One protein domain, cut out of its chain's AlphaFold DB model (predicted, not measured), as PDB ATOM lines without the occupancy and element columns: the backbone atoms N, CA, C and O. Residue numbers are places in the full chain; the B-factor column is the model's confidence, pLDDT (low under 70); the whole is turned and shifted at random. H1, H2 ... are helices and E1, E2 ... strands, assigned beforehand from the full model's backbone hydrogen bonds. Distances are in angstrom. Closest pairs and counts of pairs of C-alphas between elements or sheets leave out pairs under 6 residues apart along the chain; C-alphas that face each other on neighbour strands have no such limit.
ATOM      1  N   MET A  96     -14.683 -23.930  10.603       95.38
ATOM      2  CA  MET A  96     -15.809 -23.041  10.356       95.38
ATOM      3  C   MET A  96     -15.534 -22.261   9.072       95.38
ATOM      4  O   MET A  96     -14.509 -21.586   8.991       95.38
ATOM      5  N   LEU A  97     -16.408 -22.372   8.077       95.81
ATOM      6  CA  LEU A  97     -16.334 -21.634   6.817       95.81
ATOM      7  C   LEU A  97     -17.239 -20.407   6.857       95.81
ATOM      8  O   LEU A  97     -18.378 -20.515   7.305       95.81
ATOM      9  N   ASP A  98     -16.757 -19.288   6.321       96.06
ATOM     10  CA  ASP A  98     -17.611 -18.182   5.883       96.06
ATOM     11  C   ASP A  98     -18.082 -18.468   4.453       96.06
ATOM     12  O   ASP A  98     -17.293 -18.439   3.504       96.06
ATOM     13  N   THR A  99     -19.365 -18.787   4.293       95.31
ATOM     14  CA  THR A  99     -19.940 -19.197   3.004       95.31
ATOM     15  C   THR A  99     -20.063 -18.049   2.004       95.31
ATOM     16  O   THR A  99     -20.306 -18.296   0.826       95.31
ATOM     17  N   GLU A 100     -19.891 -16.802   2.447       95.62
ATOM     18  CA  GLU A 100     -19.991 -15.598   1.611       95.62
ATOM     19  C   GLU A 100     -18.665 -14.828   1.524       95.62
ATOM     20  O   GLU A 100     -18.646 -13.641   1.175       95.62
ATOM     21  N   TYR A 101     -17.559 -15.507   1.846       95.56
ATOM     22  CA  TYR A 101     -16.211 -14.969   1.729       95.56
ATOM     23  C   TYR A 101     -15.931 -14.431   0.319       95.56
ATOM     24  O   TYR A 101     -16.094 -15.134  -0.682       95.56
ATOM     25  N   ASP A 102     -15.415 -13.207   0.262       92.88
ATOM     26  CA  ASP A 102     -14.912 -12.568  -0.950       92.88
ATOM     27  C   ASP A 102     -13.454 -12.113  -0.738       92.88
ATOM     28  O   ASP A 102     -13.197 -11.283   0.133       92.88
ATOM     29  N   PRO A 103     -12.480 -12.584  -1.539       92.06
ATOM     30  CA  PRO A 103     -11.063 -12.257  -1.345       92.06
ATOM     31  C   PRO A 103     -10.700 -10.786  -1.615       92.06
ATOM     32  O   PRO A 103      -9.590 -10.362  -1.296       92.06
ATOM     33  N   GLY A 104     -11.579 -10.011  -2.255       92.75
ATOM     34  CA  GLY A 104     -11.404  -8.577  -2.480       92.75
ATOM     35  C   GLY A 104     -11.882  -7.711  -1.311       92.75
ATOM     36  O   GLY A 104     -11.471  -6.553  -1.218       92.75
ATOM     37  N   ARG A 105     -12.727  -8.258  -0.430       89.94
ATOM     38  CA  ARG A 105     -13.303  -7.568   0.735       89.94
ATOM     39  C   ARG A 105     -12.793  -8.126   2.065       89.94
ATOM     40  O   ARG A 105     -12.524  -7.350   2.978       89.94
ATOM     41  N   ASP A 106     -12.675  -9.444   2.162       93.69
ATOM     42  CA  ASP A 106     -12.494 -10.181   3.410       93.69
ATOM     43  C   ASP A 106     -11.056 -10.677   3.579       93.69
ATOM     44  O   ASP A 106     -10.291 -10.826   2.627       93.69
ATOM     45  N   THR A 107     -10.678 -10.952   4.828       92.06
ATOM     46  CA  THR A 107      -9.288 -11.308   5.168       92.06
ATOM     47  C   THR A 107      -9.080 -12.802   5.378       92.06
ATOM     48  O   THR A 107      -7.953 -13.290   5.267       92.06
ATOM     49  N   ARG A 108     -10.149 -13.541   5.689       93.19
ATOM     50  CA  ARG A 108     -10.097 -14.966   6.015       93.19
ATOM     51  C   ARG A 108     -11.390 -15.642   5.577       93.19
ATOM     52  O   ARG A 108     -12.470 -15.117   5.798       93.19
ATOM     53  N   ASN A 109     -11.282 -16.831   4.999       94.38
ATOM     54  CA  ASN A 109     -12.438 -17.628   4.579       94.38
ATOM     55  C   ASN A 109     -12.833 -18.713   5.593       94.38
ATOM     56  O   ASN A 109     -13.938 -19.242   5.518       94.38
ATOM     57  N   ALA A 110     -11.925 -19.087   6.502       95.06
ATOM     58  CA  ALA A 110     -12.132 -20.205   7.413       95.06
ATOM     59  C   ALA A 110     -11.373 -20.091   8.748       95.06
ATOM     60  O   ALA A 110     -10.284 -19.507   8.833       95.06
ATOM     61  N   ALA A 111     -11.912 -20.743   9.777       95.12
ATOM     62  CA  ALA A 111     -11.319 -20.878  11.103       95.12
ATOM     63  C   ALA A 111     -11.287 -22.354  11.536       95.12
ATOM     64  O   ALA A 111     -12.347 -22.963  11.675       95.12
ATOM     65  N   PRO A 112     -10.109 -22.956  11.770       92.12
ATOM     66  CA  PRO A 112     -10.030 -24.298  12.344       92.12
ATOM     67  C   PRO A 112     -10.706 -24.374  13.715       92.12
ATOM     68  O   PRO A 112     -10.553 -23.459  14.524       92.12
ATOM     69  N   TYR A 113     -11.418 -25.466  14.005       88.94
ATOM     70  CA  TYR A 113     -11.981 -25.677  15.341       88.94
ATOM     71  C   TYR A 113     -10.875 -25.645  16.403       88.94
ATOM     72  O   TYR A 113      -9.828 -26.276  16.258       88.94
ATOM     73  N   GLY A 114     -11.116 -24.889  17.474       87.81
ATOM     74  CA  GLY A 114     -10.139 -24.631  18.535       87.81
ATOM     75  C   GLY A 114      -9.256 -23.398  18.305       87.81
ATOM     76  O   GLY A 114      -8.688 -22.887  19.268       87.81
ATOM     77  N   ASP A 115      -9.187 -22.848  17.087       93.31
ATOM     78  CA  ASP A 115      -8.533 -21.560  16.820       93.31
ATOM     79  C   ASP A 115      -9.527 -20.407  17.026       93.31
ATOM     80  O   ASP A 115     -10.132 -19.880  16.090       93.31
ATOM     81  N   THR A 116      -9.729 -20.029  18.289       92.44
ATOM     82  CA  THR A 116     -10.704 -18.984  18.651       92.44
ATOM     83  C   THR A 116     -10.356 -17.633  18.025       92.44
ATOM     84  O   THR A 116     -11.244 -16.896  17.616       92.44
ATOM     85  N   SER A 117      -9.066 -17.314  17.891       93.50
ATOM     86  CA  SER A 117      -8.622 -16.056  17.279       93.50
ATOM     87  C   SER A 117      -9.055 -15.969  15.813       93.50
ATOM     88  O   SER A 117      -9.592 -14.953  15.362       93.50
ATOM     89  N   ALA A 118      -8.889 -17.068  15.071       94.88
ATOM     90  CA  ALA A 118      -9.400 -17.173  13.713       94.88
ATOM     91  C   ALA A 118     -10.927 -17.062  13.651       94.88
ATOM     92  O   ALA A 118     -11.438 -16.393  12.754       94.88
ATOM     93  N   LEU A 119     -11.643 -17.693  14.589       95.25
ATOM     94  CA  LEU A 119     -13.102 -17.611  14.663       95.25
ATOM     95  C   LEU A 119     -13.567 -16.173  14.904       95.25
ATOM     96  O   LEU A 119     -14.391 -15.681  14.147       95.25
ATOM     97  N   HIS A 120     -13.014 -15.474  15.896       94.25
ATOM     98  CA  HIS A 120     -13.376 -14.082  16.185       94.25
ATOM     99  C   HIS A 120     -13.067 -13.160  15.005       94.25
ATOM    100  O   HIS A 120     -13.875 -12.297  14.690       94.25
ATOM    101  N   THR A 121     -11.981 -13.416  14.266       94.56
ATOM    102  CA  THR A 121     -11.695 -12.698  13.010       94.56
ATOM    103  C   THR A 121     -12.798 -12.910  11.962       94.56
ATOM    104  O   THR A 121     -13.170 -11.960  11.274       94.56
ATOM    105  N   LEU A 122     -13.336 -14.135  11.830       94.38
ATOM    106  CA  LEU A 122     -14.487 -14.399  10.955       94.38
ATOM    107  C   LEU A 122     -15.748 -13.675  11.441       94.38
ATOM    108  O   LEU A 122     -16.489 -13.127  10.634       94.38
ATOM    109  N   VAL A 123     -16.004 -13.662  12.748       94.38
ATOM    110  CA  VAL A 123     -17.173 -12.969  13.306       94.38
ATOM    111  C   VAL A 123     -17.082 -11.468  13.051       94.38
ATOM    112  O   VAL A 123     -18.030 -10.888  12.532       94.38
ATOM    113  N   ASP A 124     -15.931 -10.852  13.324       93.50
ATOM    114  CA  ASP A 124     -15.714  -9.418  13.124       93.50
ATOM    115  C   ASP A 124     -15.951  -8.997  11.668       93.50
ATOM    116  O   ASP A 124     -16.666  -8.023  11.422       93.50
ATOM    117  N   GLN A 125     -15.407  -9.740  10.693       94.19
ATOM    118  CA  GLN A 125     -15.614  -9.409   9.276       94.19
ATOM    119  C   GLN A 125     -17.080  -9.586   8.848       94.19
ATOM    120  O   GLN A 125     -17.575  -8.799   8.044       94.19
ATOM    121  N   ILE A 126     -17.786 -10.588   9.386       94.94
ATOM    122  CA  ILE A 126     -19.206 -10.817   9.090       94.94
ATOM    123  C   ILE A 126     -20.045  -9.689   9.696       94.94
ATOM    124  O   ILE A 126     -20.894  -9.127   9.010       94.94
ATOM    125  N   CYS A 127     -19.778  -9.301  10.943       92.94
ATOM    126  CA  CYS A 127     -20.448  -8.173  11.585       92.94
ATOM    127  C   CYS A 127     -20.237  -6.873  10.797       92.94
ATOM    128  O   CYS A 127     -21.203  -6.164  10.515       92.94
ATOM    129  N   ASP A 128     -19.002  -6.596  10.368       92.38
ATOM    130  CA  ASP A 128     -18.680  -5.430   9.540       92.38
ATOM    131  C   ASP A 128     -19.407  -5.454   8.191       92.38
ATOM    132  O   ASP A 128     -19.921  -4.428   7.738       92.38
ATOM    133  N   ARG A 129     -19.472  -6.629   7.555       93.25
ATOM    134  CA  ARG A 129     -20.156  -6.843   6.278       93.25
ATOM    135  C   ARG A 129     -21.660  -6.621   6.378       93.25
ATOM    136  O   ARG A 129     -22.241  -5.984   5.502       93.25
ATOM    137  N   GLU A 130     -22.282  -7.159   7.418       92.50
ATOM    138  CA  GLU A 130     -23.738  -7.166   7.586       92.50
ATOM    139  C   GLU A 130     -24.245  -5.928   8.347       92.50
ATOM    140  O   GLU A 130     -25.452  -5.734   8.491       92.50
ATOM    141  N   GLY A 131     -23.340  -5.062   8.819       89.38
ATOM    142  CA  GLY A 131     -23.685  -3.882   9.612       89.38
ATOM    143  C   GLY A 131     -24.252  -4.234  10.991       89.38
ATOM    144  O   GLY A 131     -25.075  -3.488  11.524       89.38
ATOM    145  N   ILE A 132     -23.836  -5.373  11.546       88.62
ATOM    146  CA  ILE A 132     -24.263  -5.881  12.852       88.62
ATOM    147  C   ILE A 132     -23.278  -5.401  13.921       88.62
ATOM    148  O   ILE A 132     -22.080  -5.242  13.676       88.62
ATOM    149  N   THR A 133     -23.787  -5.142  15.123       80.31
ATOM    150  CA  THR A 133     -22.963  -4.741  16.265       80.31
ATOM    151  C   THR A 133     -21.972  -5.849  16.629       80.31
ATOM    152  O   THR A 133     -22.350  -7.010  16.760       80.31
ATOM    153  N   ARG A 134     -20.703  -5.484  16.842       68.38
ATOM    154  CA  ARG A 134     -19.633  -6.438  17.194       68.38
ATOM    155  C   ARG A 134     -19.784  -7.060  18.586       68.38
ATOM    156  O   ARG A 134     -19.199  -8.106  18.845       68.38
ATOM    157  N   ASP A 135     -20.625  -6.473  19.432       79.56
ATOM    158  CA  ASP A 135     -20.963  -6.967  20.773       79.56
ATOM    159  C   ASP A 135     -21.787  -8.276  20.734       79.56
ATOM    160  O   ASP A 135     -22.177  -8.802  21.767       79.56
ATOM    161  N   LEU A 136     -22.032  -8.845  19.549       83.31
ATOM    162  CA  LEU A 136     -22.685 -10.143  19.359       83.31
ATOM    163  C   LEU A 136     -21.992 -11.283  20.126       83.31
ATOM    164  O   LEU A 136     -22.651 -12.206  20.596       83.31
ATOM    165  N   LEU A 137     -20.669 -11.206  20.301       83.12
ATOM    166  CA  LEU A 137     -19.925 -12.169  21.121       83.12
ATOM    167  C   LEU A 137     -20.189 -12.027  22.631       83.12
ATOM    168  O   LEU A 137     -19.859 -12.944  23.377       83.12
ATOM    169  N   ASP A 138     -20.781 -10.920  23.084       85.75
ATOM    170  CA  ASP A 138     -21.214 -10.751  24.476       85.75
ATOM    171  C   ASP A 138     -22.599 -11.379  24.726       85.75
ATOM    172  O   ASP A 138     -22.996 -11.554  25.879       85.75
ATOM    173  N   GLU A 139     -23.343 -11.714  23.662       83.56
ATOM    174  CA  GLU A 139     -24.659 -12.367  23.741       83.56
ATOM    175  C   GLU A 139     -24.570 -13.900  23.834       83.56
ATOM    176  O   GLU A 139     -25.559 -14.540  24.194       83.56
ATOM    177  N   VAL A 140     -23.402 -14.486  23.548       87.12
ATOM    178  CA  VAL A 140     -23.131 -15.918  23.755       87.12
ATOM    179  C   VAL A 140     -22.652 -16.187  25.183       87.12
ATOM    180  O   VAL A 140     -21.816 -15.466  25.728       87.12
ATOM    181  N   ASP A 141     -23.137 -17.277  25.777       88.00
ATOM    182  CA  ASP A 141     -22.712 -17.772  27.085       88.00
ATOM    183  C   ASP A 141     -21.228 -18.173  27.062       88.00
ATOM    184  O   ASP A 141     -20.497 -17.950  28.035       88.00
ATOM    185  N   ASN A 142     -20.763 -18.757  25.949       88.06
ATOM    186  CA  ASN A 142     -19.365 -19.119  25.749       88.06
ATOM    187  C   ASN A 142     -18.816 -18.653  24.381       88.06
ATOM    188  O   ASN A 142     -18.957 -19.363  23.383       88.06
ATOM    189  N   PRO A 143     -18.043 -17.549  24.319       88.19
ATOM    190  CA  PRO A 143     -17.468 -17.045  23.065       88.19
ATOM    191  C   PRO A 143     -16.348 -17.929  22.483       88.19
ATOM    192  O   PRO A 143     -15.789 -17.605  21.433       88.19
ATOM    193  N   TYR A 144     -15.991 -19.025  23.161       88.25
ATOM    194  CA  TYR A 144     -15.048 -20.040  22.686       88.25
ATOM    195  C   TYR A 144     -15.750 -21.284  22.122       88.25
ATOM    196  O   TYR A 144     -15.084 -22.144  21.538       88.25
ATOM    197  N   ASP A 145     -17.069 -21.412  22.295       89.50
ATOM    198  CA  ASP A 145     -17.837 -22.493  21.688       89.50
ATOM    199  C   ASP A 145     -18.161 -22.134  20.234       89.50
ATOM    200  O   ASP A 145     -18.974 -21.264  19.933       89.50
ATOM    201  N   PHE A 146     -17.502 -22.828  19.310       92.31
ATOM    202  CA  PHE A 146     -17.662 -22.614  17.874       92.31
ATOM    203  C   PHE A 146     -19.104 -22.804  17.404       92.31
ATOM    204  O   PHE A 146     -19.532 -22.119  16.477       92.31
ATOM    205  N   ASN A 147     -19.839 -23.747  17.996       91.94
ATOM    206  CA  ASN A 147     -21.210 -24.014  17.586       91.94
ATOM    207  C   ASN A 147     -22.134 -22.909  18.083       91.94
ATOM    208  O   ASN A 147     -22.959 -22.441  17.306       91.94
ATOM    209  N   GLU A 148     -21.938 -22.468  19.323       93.75
ATOM    210  CA  GLU A 148     -22.716 -21.389  19.924       93.75
ATOM    211  C   GLU A 148     -22.504 -20.062  19.185       93.75
ATOM    212  O   GLU A 148     -23.465 -19.440  18.740       93.75
ATOM    213  N   VAL A 149     -21.243 -19.692  18.929       93.94
ATOM    214  CA  VAL A 149     -20.890 -18.503  18.137       93.94
ATOM    215  C   VAL A 149     -21.485 -18.578  16.728       93.94
ATOM    216  O   VAL A 149     -22.053 -17.604  16.240       93.94
ATOM    217  N   LYS A 150     -21.392 -19.735  16.063       94.31
ATOM    218  CA  LYS A 150     -21.982 -19.946  14.732       94.31
ATOM    219  C   LYS A 150     -23.504 -19.788  14.755       94.31
ATOM    220  O   LYS A 150     -24.051 -19.148  13.859       94.31
ATOM    221  N   ASP A 151     -24.185 -20.376  15.738       94.62
ATOM    222  CA  ASP A 151     -25.641 -20.272  15.870       94.62
ATOM    223  C   ASP A 151     -26.067 -18.816  16.114       94.62
ATOM    224  O   ASP A 151     -27.006 -18.345  15.470       94.62
ATOM    225  N   GLU A 152     -25.332 -18.078  16.948       94.69
ATOM    226  CA  GLU A 152     -25.604 -16.669  17.237       94.69
ATOM    227  C   GLU A 152     -25.394 -15.759  16.019       94.69
ATOM    228  O   GLU A 152     -26.280 -14.987  15.647       94.69
ATOM    229  N   VAL A 153     -24.261 -15.899  15.326       94.44
ATOM    230  CA  VAL A 153     -23.974 -15.131  14.105       94.44
ATOM    231  C   VAL A 153     -25.027 -15.405  13.035       94.44
ATOM    232  O   VAL A 153     -25.617 -14.473  12.491       94.44
ATOM    233  N   ASN A 154     -25.318 -16.677  12.746       95.50
ATOM    234  CA  ASN A 154     -26.316 -17.033  11.735       95.50
ATOM    235  C   ASN A 154     -27.714 -16.512  12.102       95.50
ATOM    236  O   ASN A 154     -28.477 -16.108  11.222       95.50
ATOM    237  N   ARG A 155     -28.050 -16.487  13.398       94.19
ATOM    238  CA  ARG A 155     -29.300 -15.914  13.908       94.19
ATOM    239  C   ARG A 155     -29.369 -14.409  13.666       94.19
ATOM    240  O   ARG A 155     -30.378 -13.946  13.139       94.19
ATOM    241  N   ALA A 156     -28.322 -13.663  14.013       94.06
ATOM    242  CA  ALA A 156     -28.285 -12.214  13.832       94.06
ATOM    243  C   ALA A 156     -28.313 -11.802  12.352       94.06
ATOM    244  O   ALA A 156     -28.974 -10.831  11.988       94.06
ATOM    245  N   VAL A 157     -27.647 -12.573  11.491       94.44
ATOM    246  CA  VAL A 157     -27.625 -12.348  10.037       94.44
ATOM    247  C   VAL A 157     -28.924 -12.821   9.361       94.44
ATOM    248  O   VAL A 157     -29.274 -12.368   8.269       94.44
ATOM    249  N   GLY A 158     -29.670 -13.728  10.001       94.12
ATOM    250  CA  GLY A 158     -30.937 -14.275   9.504       94.12
ATOM    251  C   GLY A 158     -30.789 -15.326   8.395       94.12
ATOM    252  O   GLY A 158     -31.786 -15.709   7.781       94.12
ATOM    253  N   ARG A 159     -29.564 -15.788   8.121       95.94
ATOM    254  CA  ARG A 159     -29.228 -16.842   7.147       95.94
ATOM    255  C   ARG A 159     -27.918 -17.533   7.539       95.94
ATOM    256  O   ARG A 159     -27.179 -17.041   8.384       95.94
ATOM    257  N   VAL A 160     -27.636 -18.680   6.921       95.00
ATOM    258  CA  VAL A 160     -26.402 -19.439   7.173       95.00
ATOM    259  C   VAL A 160     -25.231 -18.740   6.485       95.00
ATOM    260  O   VAL A 160     -25.149 -18.760   5.262       95.00
ATOM    261  N   VAL A 161     -24.347 -18.136   7.280       96.12
ATOM    262  CA  VAL A 161     -23.077 -17.542   6.825       96.12
ATOM    263  C   VAL A 161     -21.863 -18.250   7.414       96.12
ATOM    264  O   VAL A 161     -20.833 -18.340   6.757       96.12
ATOM    265  N   LEU A 162     -21.984 -18.807   8.622       95.38
ATOM    266  CA  LEU A 162     -20.995 -19.700   9.213       95.38
ATOM    267  C   LEU A 162     -21.463 -21.149   9.097       95.38
ATOM    268  O   LEU A 162     -22.534 -21.516   9.596       95.38
ATOM    269  N   HIS A 163     -20.642 -21.977   8.456       94.06
ATOM    270  CA  HIS A 163     -20.930 -23.388   8.233       94.06
ATOM    271  C   HIS A 163     -19.760 -24.276   8.681       94.06
ATOM    272  O   HIS A 163     -18.639 -24.097   8.198       94.06
ATOM    273  N   PRO A 164     -19.985 -25.255   9.575       91.31
ATOM    274  CA  PRO A 164     -18.954 -26.215   9.925       91.31
ATOM    275  C   PRO A 164     -18.728 -27.166   8.751       91.31
ATOM    276  O   PRO A 164     -19.638 -27.861   8.310       91.31
ATOM    277  N   TYR A 165     -17.495 -27.222   8.272       88.69
ATOM    278  CA  TYR A 165     -17.060 -28.135   7.231       88.69
ATOM    279  C   TYR A 165     -16.035 -29.113   7.786       88.69
ATOM    280  O   TYR A 165     -15.216 -28.794   8.648       88.69
ATOM    281  N   SER A 166     -16.062 -30.330   7.273       86.75
ATOM    282  CA  SER A 166     -15.002 -31.307   7.456       86.75
ATOM    283  C   SER A 166     -14.877 -32.105   6.184       86.75
ATOM    284  O   SER A 166     -15.895 -32.502   5.616       86.75
TER     285      SER A 166
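What this domain is: This is residues 96 to 166 of the 193 residues of an uncharacterized protein of Natrialba aegyptia DSM 13077 (UniProt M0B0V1). A small antiparallel sheet, E2 - E1 - E3, has helices H1 and H3 side by side over one face, in two layers, and short H2 packs on both helices. The 71 printed residues, class mixed, run E1 E2 H1 H2 H3 E3. The whole is compact, radius of gyration of the C-alphas 10.8 A, spanning 33 by 27 by 20 A.

How they stand to each other: E1, residues 96 to 98, forms a hairpin with E2, residues 110 to 112; N 96 and O 111 are 2.7 A apart. E1 is antiparallel to E3, residues 162 to 165; N 97 and O 163 are 2.8 A apart. H1, residues 116 to 130, lies over E2 and E1, height over the sheet 9.2 A. H3, residues 146 to 157, lies over E3, height 8.7 A. H1 and H3 touch at a shallow tilt of 5 degrees, the same way; their closest C-alphas, Glu 130 and Val 157, are 6.9 A apart. H2, residues 134 to 138, touches H1 residues 123 to 128 alone, closest C-alphas Cys 127 and Arg 134, 5.9 A. In H1 and H3 every O i to N i+4 pair is within hydrogen-bond range; in H2 0 of 1, with 1 of 2 O i to N i+3.

Where its parts are: E1 begins at C-alpha 96 (-15.809, -23.041, 10.356); E3 ends at C-alpha 165 (-17.060, -28.135, 7.231). H1 measures 20.8 A, H3 16.3 A.

The domain as a whole: The printed part has no cut. The E1 to E2 link is long; residue 134 is under 70 in pLDDT.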